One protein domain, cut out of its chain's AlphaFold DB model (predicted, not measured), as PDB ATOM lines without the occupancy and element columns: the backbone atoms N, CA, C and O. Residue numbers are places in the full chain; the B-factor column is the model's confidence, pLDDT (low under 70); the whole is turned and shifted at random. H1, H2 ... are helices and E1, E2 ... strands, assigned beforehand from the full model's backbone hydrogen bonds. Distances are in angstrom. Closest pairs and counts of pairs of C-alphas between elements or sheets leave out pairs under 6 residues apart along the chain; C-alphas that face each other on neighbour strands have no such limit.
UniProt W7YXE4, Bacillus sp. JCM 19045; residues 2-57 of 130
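Overview. This is residues 2 to 57 of the 130 residues of a protein of Bacillus sp. JCM 19045 (UniProt W7YXE4). A two-stranded parallel ribbon, E1 and E2, has H1 over one face; H3 packs beside H1, and short H2 sits at one end, by the start of H3. After H3, residues 52 to 57 fold back toward E2. The printed part has 56 residues, with two named strands and three named helices in the order E1, H1, E2, H2, H3; the class is mixed, helices and strands. It is compact, with a radius of gyration of the C-alphas of 10.8 A, and elongated in outline, 31 by 19 by 17 A.

Along the chain. E1, residues 4 to 7, begins with C-alpha 4 at (144.128, 101.900, 58.143) and is 9.8 A long. H1 is residues 11 to 18, 10.3 A. E2 is residues 23 to 27, 11.0 A. H2 is residues 30 to 34, 6.0 A. H3, residues 41 to 51, 15.9 A, ends with C-alpha 51 at (142.256, 112.787, 69.949).

Arrangement. E1 and E2 are parallel neighbours at 32 degrees, with N 24 and O 4 at 2.8 A and N 6 and O 25 at 3.1 A, within hydrogen-bond range. E1, H1 and E2 form a strand-helix-strand unit, two parallel neighbour strands with a helix between them in the chain; its crossover is right-handed. The closest C-alphas of E1 and H1, those of Met 6 and Tyr 14, are 7.1 A apart. H1 and H3 touch, closest at the C-alphas of Ala 11 and Leu 48, 5.0 A. They run the same way at a tilt of 36 degrees, only just steep. H2 and H3 only just touch, with 3 pairs of C-alphas within 8 A, the closest Leu 33 and Ala 41 at 5.7 A. H1 and H2 are apart. In H1 and H2 every O i to N i+4 pair is within hydrogen-bond range; in H3, 6 of 7 are.

Size, cuts and confidence. The C-alphas farthest apart, those of Phe 2 and His 38, are 34.5 A apart. The printed part has no cut. The link from H2 to H3 is short, the other links are tight. Mean pLDDT of the printed part is 96.2, and no printed residue is under 70.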
ATOM      1  N   PHE A   2     148.433 102.500  51.435       89.50
ATOM      2  CA  PHE A   2     147.353 101.937  52.252       89.50
ATOM      3  C   PHE A   2     146.944 102.902  53.382       89.50
ATOM      4  O   PHE A   2     147.795 103.634  53.887       89.50
ATOM      5  N   LYS A   3     145.659 102.921  53.766       94.12
ATOM      6  CA  LYS A   3     145.139 103.683  54.914       94.12
ATOM      7  C   LYS A   3     144.394 102.730  55.844       94.12
ATOM      8  O   LYS A   3     143.436 102.101  55.410       94.12
ATOM      9  N   LEU A   4     144.814 102.661  57.103       97.00
ATOM     10  CA  LEU A   4     144.128 101.900  58.143       97.00
ATOM     11  C   LEU A   4     143.218 102.843  58.934       97.00
ATOM     12  O   LEU A   4     143.703 103.838  59.460       97.00
ATOM     13  N   LEU A   5     141.921 102.556  59.013       97.62
ATOM     14  CA  LEU A   5     140.949 103.362  59.761       97.62
ATOM     15  C   LEU A   5     140.299 102.498  60.844       97.62
ATOM     16  O   LEU A   5     140.031 101.321  60.605       97.62
ATOM     17  N   MET A   6     140.040 103.075  62.018       98.00
ATOM     18  CA  MET A   6     139.263 102.409  63.070       98.00
ATOM     19  C   MET A   6     137.764 102.661  62.855       98.00
ATOM     20  O   MET A   6     137.362 103.814  62.729       98.00
ATOM     21  N   ASP A   7     136.940 101.610  62.857       97.50
ATOM     22  CA  ASP A   7     135.476 101.717  62.736       97.50
ATOM     23  C   ASP A   7     134.798 101.609  64.116       97.50
ATOM     24  O   ASP A   7     134.234 100.579  64.485       97.50
ATOM     25  N   ASP A   8     134.917 102.670  64.914       97.25
ATOM     26  CA  ASP A   8     134.329 102.800  66.254       97.25
ATOM     27  C   ASP A   8     134.146 104.298  66.591       97.25
ATOM     28  O   ASP A   8     134.680 105.168  65.902       97.25
ATOM     29  N   ALA A   9     133.397 104.609  67.649       97.19
ATOM     30  CA  ALA A   9     133.227 105.959  68.184       97.19
ATOM     31  C   ALA A   9     133.875 106.167  69.568       97.19
ATOM     32  O   ALA A   9     133.752 107.237  70.162       97.19
ATOM     33  N   ASN A  10     134.581 105.166  70.106       96.81
ATOM     34  CA  ASN A  10     135.253 105.272  71.399       96.81
ATOM     35  C   ASN A  10     136.663 105.888  71.286       96.81
ATOM     36  O   ASN A  10     137.612 105.240  70.841       96.81
ATOM     37  N   ALA A  11     136.823 107.120  71.780       97.38
ATOM     38  CA  ALA A  11     138.102 107.836  71.771       97.38
ATOM     39  C   ALA A  11     139.216 107.159  72.595       97.38
ATOM     40  O   ALA A  11     140.379 107.206  72.202       97.38
ATOM     41  N   LYS A  12     138.886 106.472  73.699       97.12
ATOM     42  CA  LYS A  12     139.886 105.738  74.499       97.12
ATOM     43  C   LYS A  12     140.414 104.523  73.744       97.12
ATOM     44  O   LYS A  12     141.617 104.272  73.745       97.12
ATOM     45  N   THR A  13     139.521 103.790  73.074       97.00
ATOM     46  CA  THR A  13     139.903 102.677  72.193       97.00
ATOM     47  C   THR A  13     140.797 103.177  71.063       97.00
ATOM     48  O   THR A  13     141.824 102.561  70.793       97.00
ATOM     49  N   TYR A  14     140.455 104.319  70.454       97.94
ATOM     50  CA  TYR A  14     141.286 104.932  69.420       97.94
ATOM     51  C   TYR A  14     142.703 105.223  69.914       97.94
ATOM     52  O   TYR A  14     143.660 104.791  69.280       97.94
ATOM     53  N   GLN A  15     142.840 105.911  71.053       97.56
ATOM     54  CA  GLN A  15     144.146 106.242  71.633       97.56
ATOM     55  C   GLN A  15     144.973 104.986  71.908       97.56
ATOM     56  O   GLN A  15     146.121 104.911  71.479       97.56
ATOM     57  N   SER A  16     144.365 103.973  72.533       97.50
ATOM     58  CA  SER A  16     145.045 102.709  72.823       97.50
ATOM     59  C   SER A  16     145.512 101.992  71.555       97.50
ATOM     60  O   SER A  16     146.618 101.471  71.534       97.50
ATOM     61  N   LEU A  17     144.716 101.975  70.481       97.69
ATOM     62  CA  LEU A  17     145.118 101.349  69.216       97.69
ATOM     63  C   LEU A  17     146.161 102.180  68.455       97.69
ATOM     64  O   LEU A  17     147.049 101.607  67.823       97.69
ATOM     65  N   ALA A  18     146.074 103.509  68.515       96.44
ATOM     66  CA  ALA A  18     146.987 104.428  67.839       96.44
ATOM     67  C   ALA A  18     148.428 104.364  68.380       96.44
ATOM     68  O   ALA A  18     149.352 104.756  67.672       96.44
ATOM     69  N   GLU A  19     148.638 103.839  69.591       96.56
ATOM     70  CA  GLU A  19     149.972 103.568  70.149       96.56
ATOM     71  C   GLU A  19     150.745 102.489  69.367       96.56
ATOM     72  O   GLU A  19     151.975 102.512  69.336       96.56
ATOM     73  N   TRP A  20     150.039 101.557  68.714       96.44
ATOM     74  CA  TRP A  20     150.642 100.366  68.094       96.44
ATOM     75  C   TRP A  20     150.333 100.237  66.597       96.44
ATOM     76  O   TRP A  20     151.030  99.514  65.884       96.44
ATOM     77  N   LEU A  21     149.289 100.913  66.103       96.38
ATOM     78  CA  LEU A  21     148.829 100.844  64.715       96.38
ATOM     79  C   LEU A  21     148.949 102.204  64.012       96.38
ATOM     80  O   LEU A  21     148.597 103.230  64.595       96.38
ATOM     81  N   PRO A  22     149.343 102.238  62.722       95.75
ATOM     82  CA  PRO A  22     149.415 103.471  61.939       95.75
ATOM     83  C   PRO A  22     148.015 103.914  61.478       95.75
ATOM     84  O   PRO A  22     147.697 103.894  60.285       95.75
ATOM     85  N   LEU A  23     147.147 104.271  62.430       97.69
ATOM     86  CA  LEU A  23     145.781 104.702  62.149       97.69
ATOM     87  C   LEU A  23     145.788 106.037  61.394       97.69
ATOM     88  O   LEU A  23     146.317 107.048  61.855       97.69
ATOM     89  N   ALA A  24     145.159 106.045  60.224       97.19
ATOM     90  CA  ALA A  24     144.958 107.215  59.379       97.19
ATOM     91  C   ALA A  24     143.685 107.999  59.748       97.19
ATOM     92  O   ALA A  24     143.379 109.005  59.109       97.19
ATOM     93  N   GLY A  25     142.929 107.542  60.749       97.19
ATOM     94  CA  GLY A  25     141.691 108.167  61.195       97.19
ATOM     95  C   GLY A  25     140.634 107.164  61.641       97.19
ATOM     96  O   GLY A  25     140.935 106.000  61.914       97.19
ATOM     97  N   VAL A  26     139.388 107.630  61.688       98.12
ATOM     98  CA  VAL A  26     138.236 106.856  62.158       98.12
ATOM     99  C   VAL A  26     137.056 106.967  61.206       98.12
ATOM    100  O   VAL A  26     136.814 108.016  60.599       98.12
ATOM    101  N   THR A  27     136.291 105.887  61.108       98.12
ATOM    102  CA  THR A  27     134.982 105.878  60.471       98.12
ATOM    103  C   THR A  27     133.900 105.660  61.508       98.12
ATOM    104  O   THR A  27     134.021 104.824  62.394       98.12
ATOM    105  N   THR A  28     132.815 106.417  61.384       97.88
ATOM    106  CA  THR A  28     131.615 106.220  62.198       97.88
ATOM    107  C   THR A  28     130.419 105.911  61.308       97.88
ATOM    108  O   THR A  28     130.448 106.082  60.081       97.88
ATOM    109  N   ASN A  29     129.351 105.414  61.916       97.00
ATOM    110  CA  ASN A  29     128.035 105.293  61.305       97.00
ATOM    111  C   ASN A  29     126.968 105.400  62.415       97.00
ATOM    112  O   ASN A  29     127.319 105.300  63.598       97.00
ATOM    113  N   PRO A  30     125.678 105.592  62.077       96.44
ATOM    114  CA  PRO A  30     124.636 105.789  63.082       96.44
ATOM    115  C   PRO A  30     124.533 104.624  64.071       96.44
ATOM    116  O   PRO A  30     124.355 104.845  65.264       96.44
ATOM    117  N   SER A  31     124.710 103.385  63.605       96.06
ATOM    118  CA  SER A  31     124.655 102.199  64.464       96.06
ATOM    119  C   SER A  31     125.807 102.142  65.467       96.06
ATOM    120  O   SER A  31     125.587 101.726  66.597       96.06
ATOM    121  N   ILE A  32     127.018 102.564  65.088       97.31
ATOM    122  CA  ILE A  32     128.168 102.663  65.999       97.31
ATOM    123  C   ILE A  32     127.901 103.723  67.069       97.31
ATOM    124  O   ILE A  32     128.024 103.422  68.253       97.31
ATOM    125  N   LEU A  33     127.482 104.924  66.663       97.00
ATOM    126  CA  LEU A  33     127.190 106.029  67.586       97.00
ATOM    127  C   LEU A  33     126.047 105.670  68.553       97.00
ATOM    128  O   LEU A  33     126.091 106.021  69.731       97.00
ATOM    129  N   ALA A  34     125.057 104.904  68.087       95.94
ATOM    130  CA  ALA A  34     123.934 104.445  68.898       95.94
ATOM    131  C   ALA A  34     124.308 103.403  69.972       95.94
ATOM    132  O   ALA A  34     123.535 103.215  70.911       95.94
ATOM    133  N   LYS A  35     125.473 102.735  69.884       95.69
ATOM    134  CA  LYS A  35     125.905 101.747  70.896       95.69
ATOM    135  C   LYS A  35     126.117 102.375  72.275       95.69
ATOM    136  O   LYS A  35     125.946 101.690  73.278       95.69
ATOM    137  N   ASN A  36     126.487 103.654  72.330       90.75
ATOM    138  CA  ASN A  36     126.678 104.386  73.578       90.75
ATOM    139  C   ASN A  36     125.568 105.426  73.769       90.75
ATOM    140  O   ASN A  36     125.782 106.626  73.624       90.75
ATOM    141  N   SER A  37     124.369 104.958  74.113       87.06
ATOM    142  CA  SER A  37     123.175 105.805  74.265       87.06
ATOM    143  C   SER A  37     123.259 106.829  75.405       87.06
ATOM    144  O   SER A  37     122.458 107.760  75.451       87.06
ATOM    145  N   HIS A  38     124.226 106.692  76.318       92.12
ATOM    146  CA  HIS A  38     124.441 107.628  77.424       92.12
ATOM    147  C   HIS A  38     125.225 108.885  77.019       92.12
ATOM    148  O   HIS A  38     125.299 109.839  77.795       92.12
ATOM    149  N   VAL A  39     125.829 108.900  75.827       93.12
ATOM    150  CA  VAL A  39     126.612 110.024  75.305       93.12
ATOM    151  C   VAL A  39     126.022 110.437  73.961       93.12
ATOM    152  O   VAL A  39     125.859 109.599  73.079       93.12
ATOM    153  N   SER A  40     125.715 111.724  73.778       95.94
ATOM    154  CA  SER A  40     125.170 112.197  72.498       95.94
ATOM    155  C   SER A  40     126.149 111.928  71.349       95.94
ATOM    156  O   SER A  40     127.368 111.910  71.552       95.94
ATOM    157  N   ALA A  41     125.625 111.722  70.140       95.31
ATOM    158  CA  ALA A  41     126.449 111.461  68.962       95.31
ATOM    159  C   ALA A  41     127.452 112.599  68.713       95.31
ATOM    160  O   ALA A  41     128.619 112.342  68.437       95.31
ATOM    161  N   GLU A  42     127.027 113.849  68.898       95.19
ATOM    162  CA  GLU A  42     127.867 115.041  68.766       95.19
ATOM    163  C   GLU A  42     129.029 115.007  69.757       95.19
ATOM    164  O   GLU A  42     130.173 115.249  69.382       95.19
ATOM    165  N   LYS A  43     128.761 114.640  71.016       96.94
ATOM    166  CA  LYS A  43     129.804 114.544  72.039       96.94
ATOM    167  C   LYS A  43     130.775 113.398  71.759       96.94
ATOM    168  O   LYS A  43     131.970 113.573  71.977       96.94
ATOM    169  N   GLN A  44     130.297 112.255  71.266       98.06
ATOM    170  CA  GLN A  44     131.174 111.154  70.846       98.06
ATOM    171  C   GLN A  44     132.085 111.581  69.684       98.06
ATOM    172  O   GLN A  44     133.287 111.332  69.716       98.06
ATOM    173  N   LEU A  45     131.532 112.276  68.687       97.69
ATOM    174  CA  LEU A  45     132.297 112.790  67.552       97.69
ATOM    175  C   LEU A  45     133.318 113.854  67.974       97.69
ATOM    176  O   LEU A  45     134.450 113.797  67.507       97.69
ATOM    177  N   GLN A  46     132.966 114.760  68.893       97.19
ATOM    178  CA  GLN A  46     133.912 115.740  69.438       97.19
ATOM    179  C   GLN A  46     135.057 115.057  70.196       97.19
ATOM    180  O   GLN A  46     136.215 115.401  70.009       97.19
ATOM    181  N   GLN A  47     134.760 114.027  70.992       97.81
ATOM    182  CA  GLN A  47     135.797 113.266  71.698       97.81
ATOM    183  C   GLN A  47     136.767 112.561  70.742       97.81
ATOM    184  O   GLN A  47     137.952 112.460  71.051       97.81
ATOM    185  N   LEU A  48     136.284 112.058  69.600       98.00
ATOM    186  CA  LEU A  48     137.156 111.539  68.543       98.00
ATOM    187  C   LEU A  48     137.971 112.665  67.900       98.00
ATOM    188  O   LEU A  48     139.160 112.490  67.655       98.00
ATOM    189  N   ASP A  49     137.339 113.807  67.634       97.69
ATOM    190  CA  ASP A  49     137.985 114.969  67.028       97.69
ATOM    191  C   ASP A  49     139.204 115.425  67.840       97.69
ATOM    192  O   ASP A  49     140.291 115.574  67.273       97.69
ATOM    193  N   ASP A  50     139.029 115.517  69.163       97.19
ATOM    194  CA  ASP A  50     140.030 115.955  70.141       97.19
ATOM    195  C   ASP A  50     141.282 115.056  70.178       97.19
ATOM    196  O   ASP A  50     142.381 115.528  70.473       97.19
ATOM    197  N   VAL A  51     141.140 113.756  69.894       97.25
ATOM    198  CA  VAL A  51     142.256 112.787  69.949       97.25
ATOM    199  C   VAL A  51     142.930 112.553  68.596       97.25
ATOM    200  O   VAL A  51     143.973 111.902  68.522       97.25
ATOM    201  N   LEU A  52     142.344 113.058  67.512       97.44
ATOM    202  CA  LEU A  52     142.838 112.894  66.149       97.44
ATOM    203  C   LEU A  52     143.786 114.037  65.765       97.44
ATOM    204  O   LEU A  52     143.456 115.215  65.886       97.44
ATOM    205  N   THR A  53     144.925 113.708  65.159       94.94
ATOM    206  CA  THR A  53     145.833 114.709  64.563       94.94
ATOM    207  C   THR A  53     145.233 115.354  63.308       94.94
ATOM    208  O   THR A  53     144.384 114.768  62.640       94.94
ATOM    209  N   GLN A  54     145.713 116.537  62.911       91.31
ATOM    210  CA  GLN A  54     145.232 117.250  61.711       91.31
ATOM    211  C   GLN A  54     145.301 116.415  60.418       91.31
ATOM    212  O   GLN A  54     144.466 116.571  59.532       91.31
ATOM    213  N   SER A  55     146.265 115.495  60.311       92.50
ATOM    214  CA  SER A  55     146.397 114.591  59.160       92.50
ATOM    215  C   SER A  55     145.440 113.396  59.175       92.50
ATOM    216  O   SER A  55     145.273 112.744  58.143       92.50
ATOM    217  N   GLN A  56     144.848 113.070  60.325       96.31
ATOM    218  CA  GLN A  56     143.958 111.924  60.478       96.31
ATOM    219  C   GLN A  56     142.509 112.317  60.183       96.31
ATOM    220  O   GLN A  56     142.027 113.367  60.605       96.31
ATOM    221  N   SER A  57     141.808 111.467  59.434       97.06
ATOM    222  CA  SER A  57     140.458 111.762  58.951       97.06
ATOM    223  C   SER A  57     139.369 111.319  59.926       97.06
ATOM    224  O   SER A  57     139.399 110.182  60.393       97.06
TER     225      SER A  57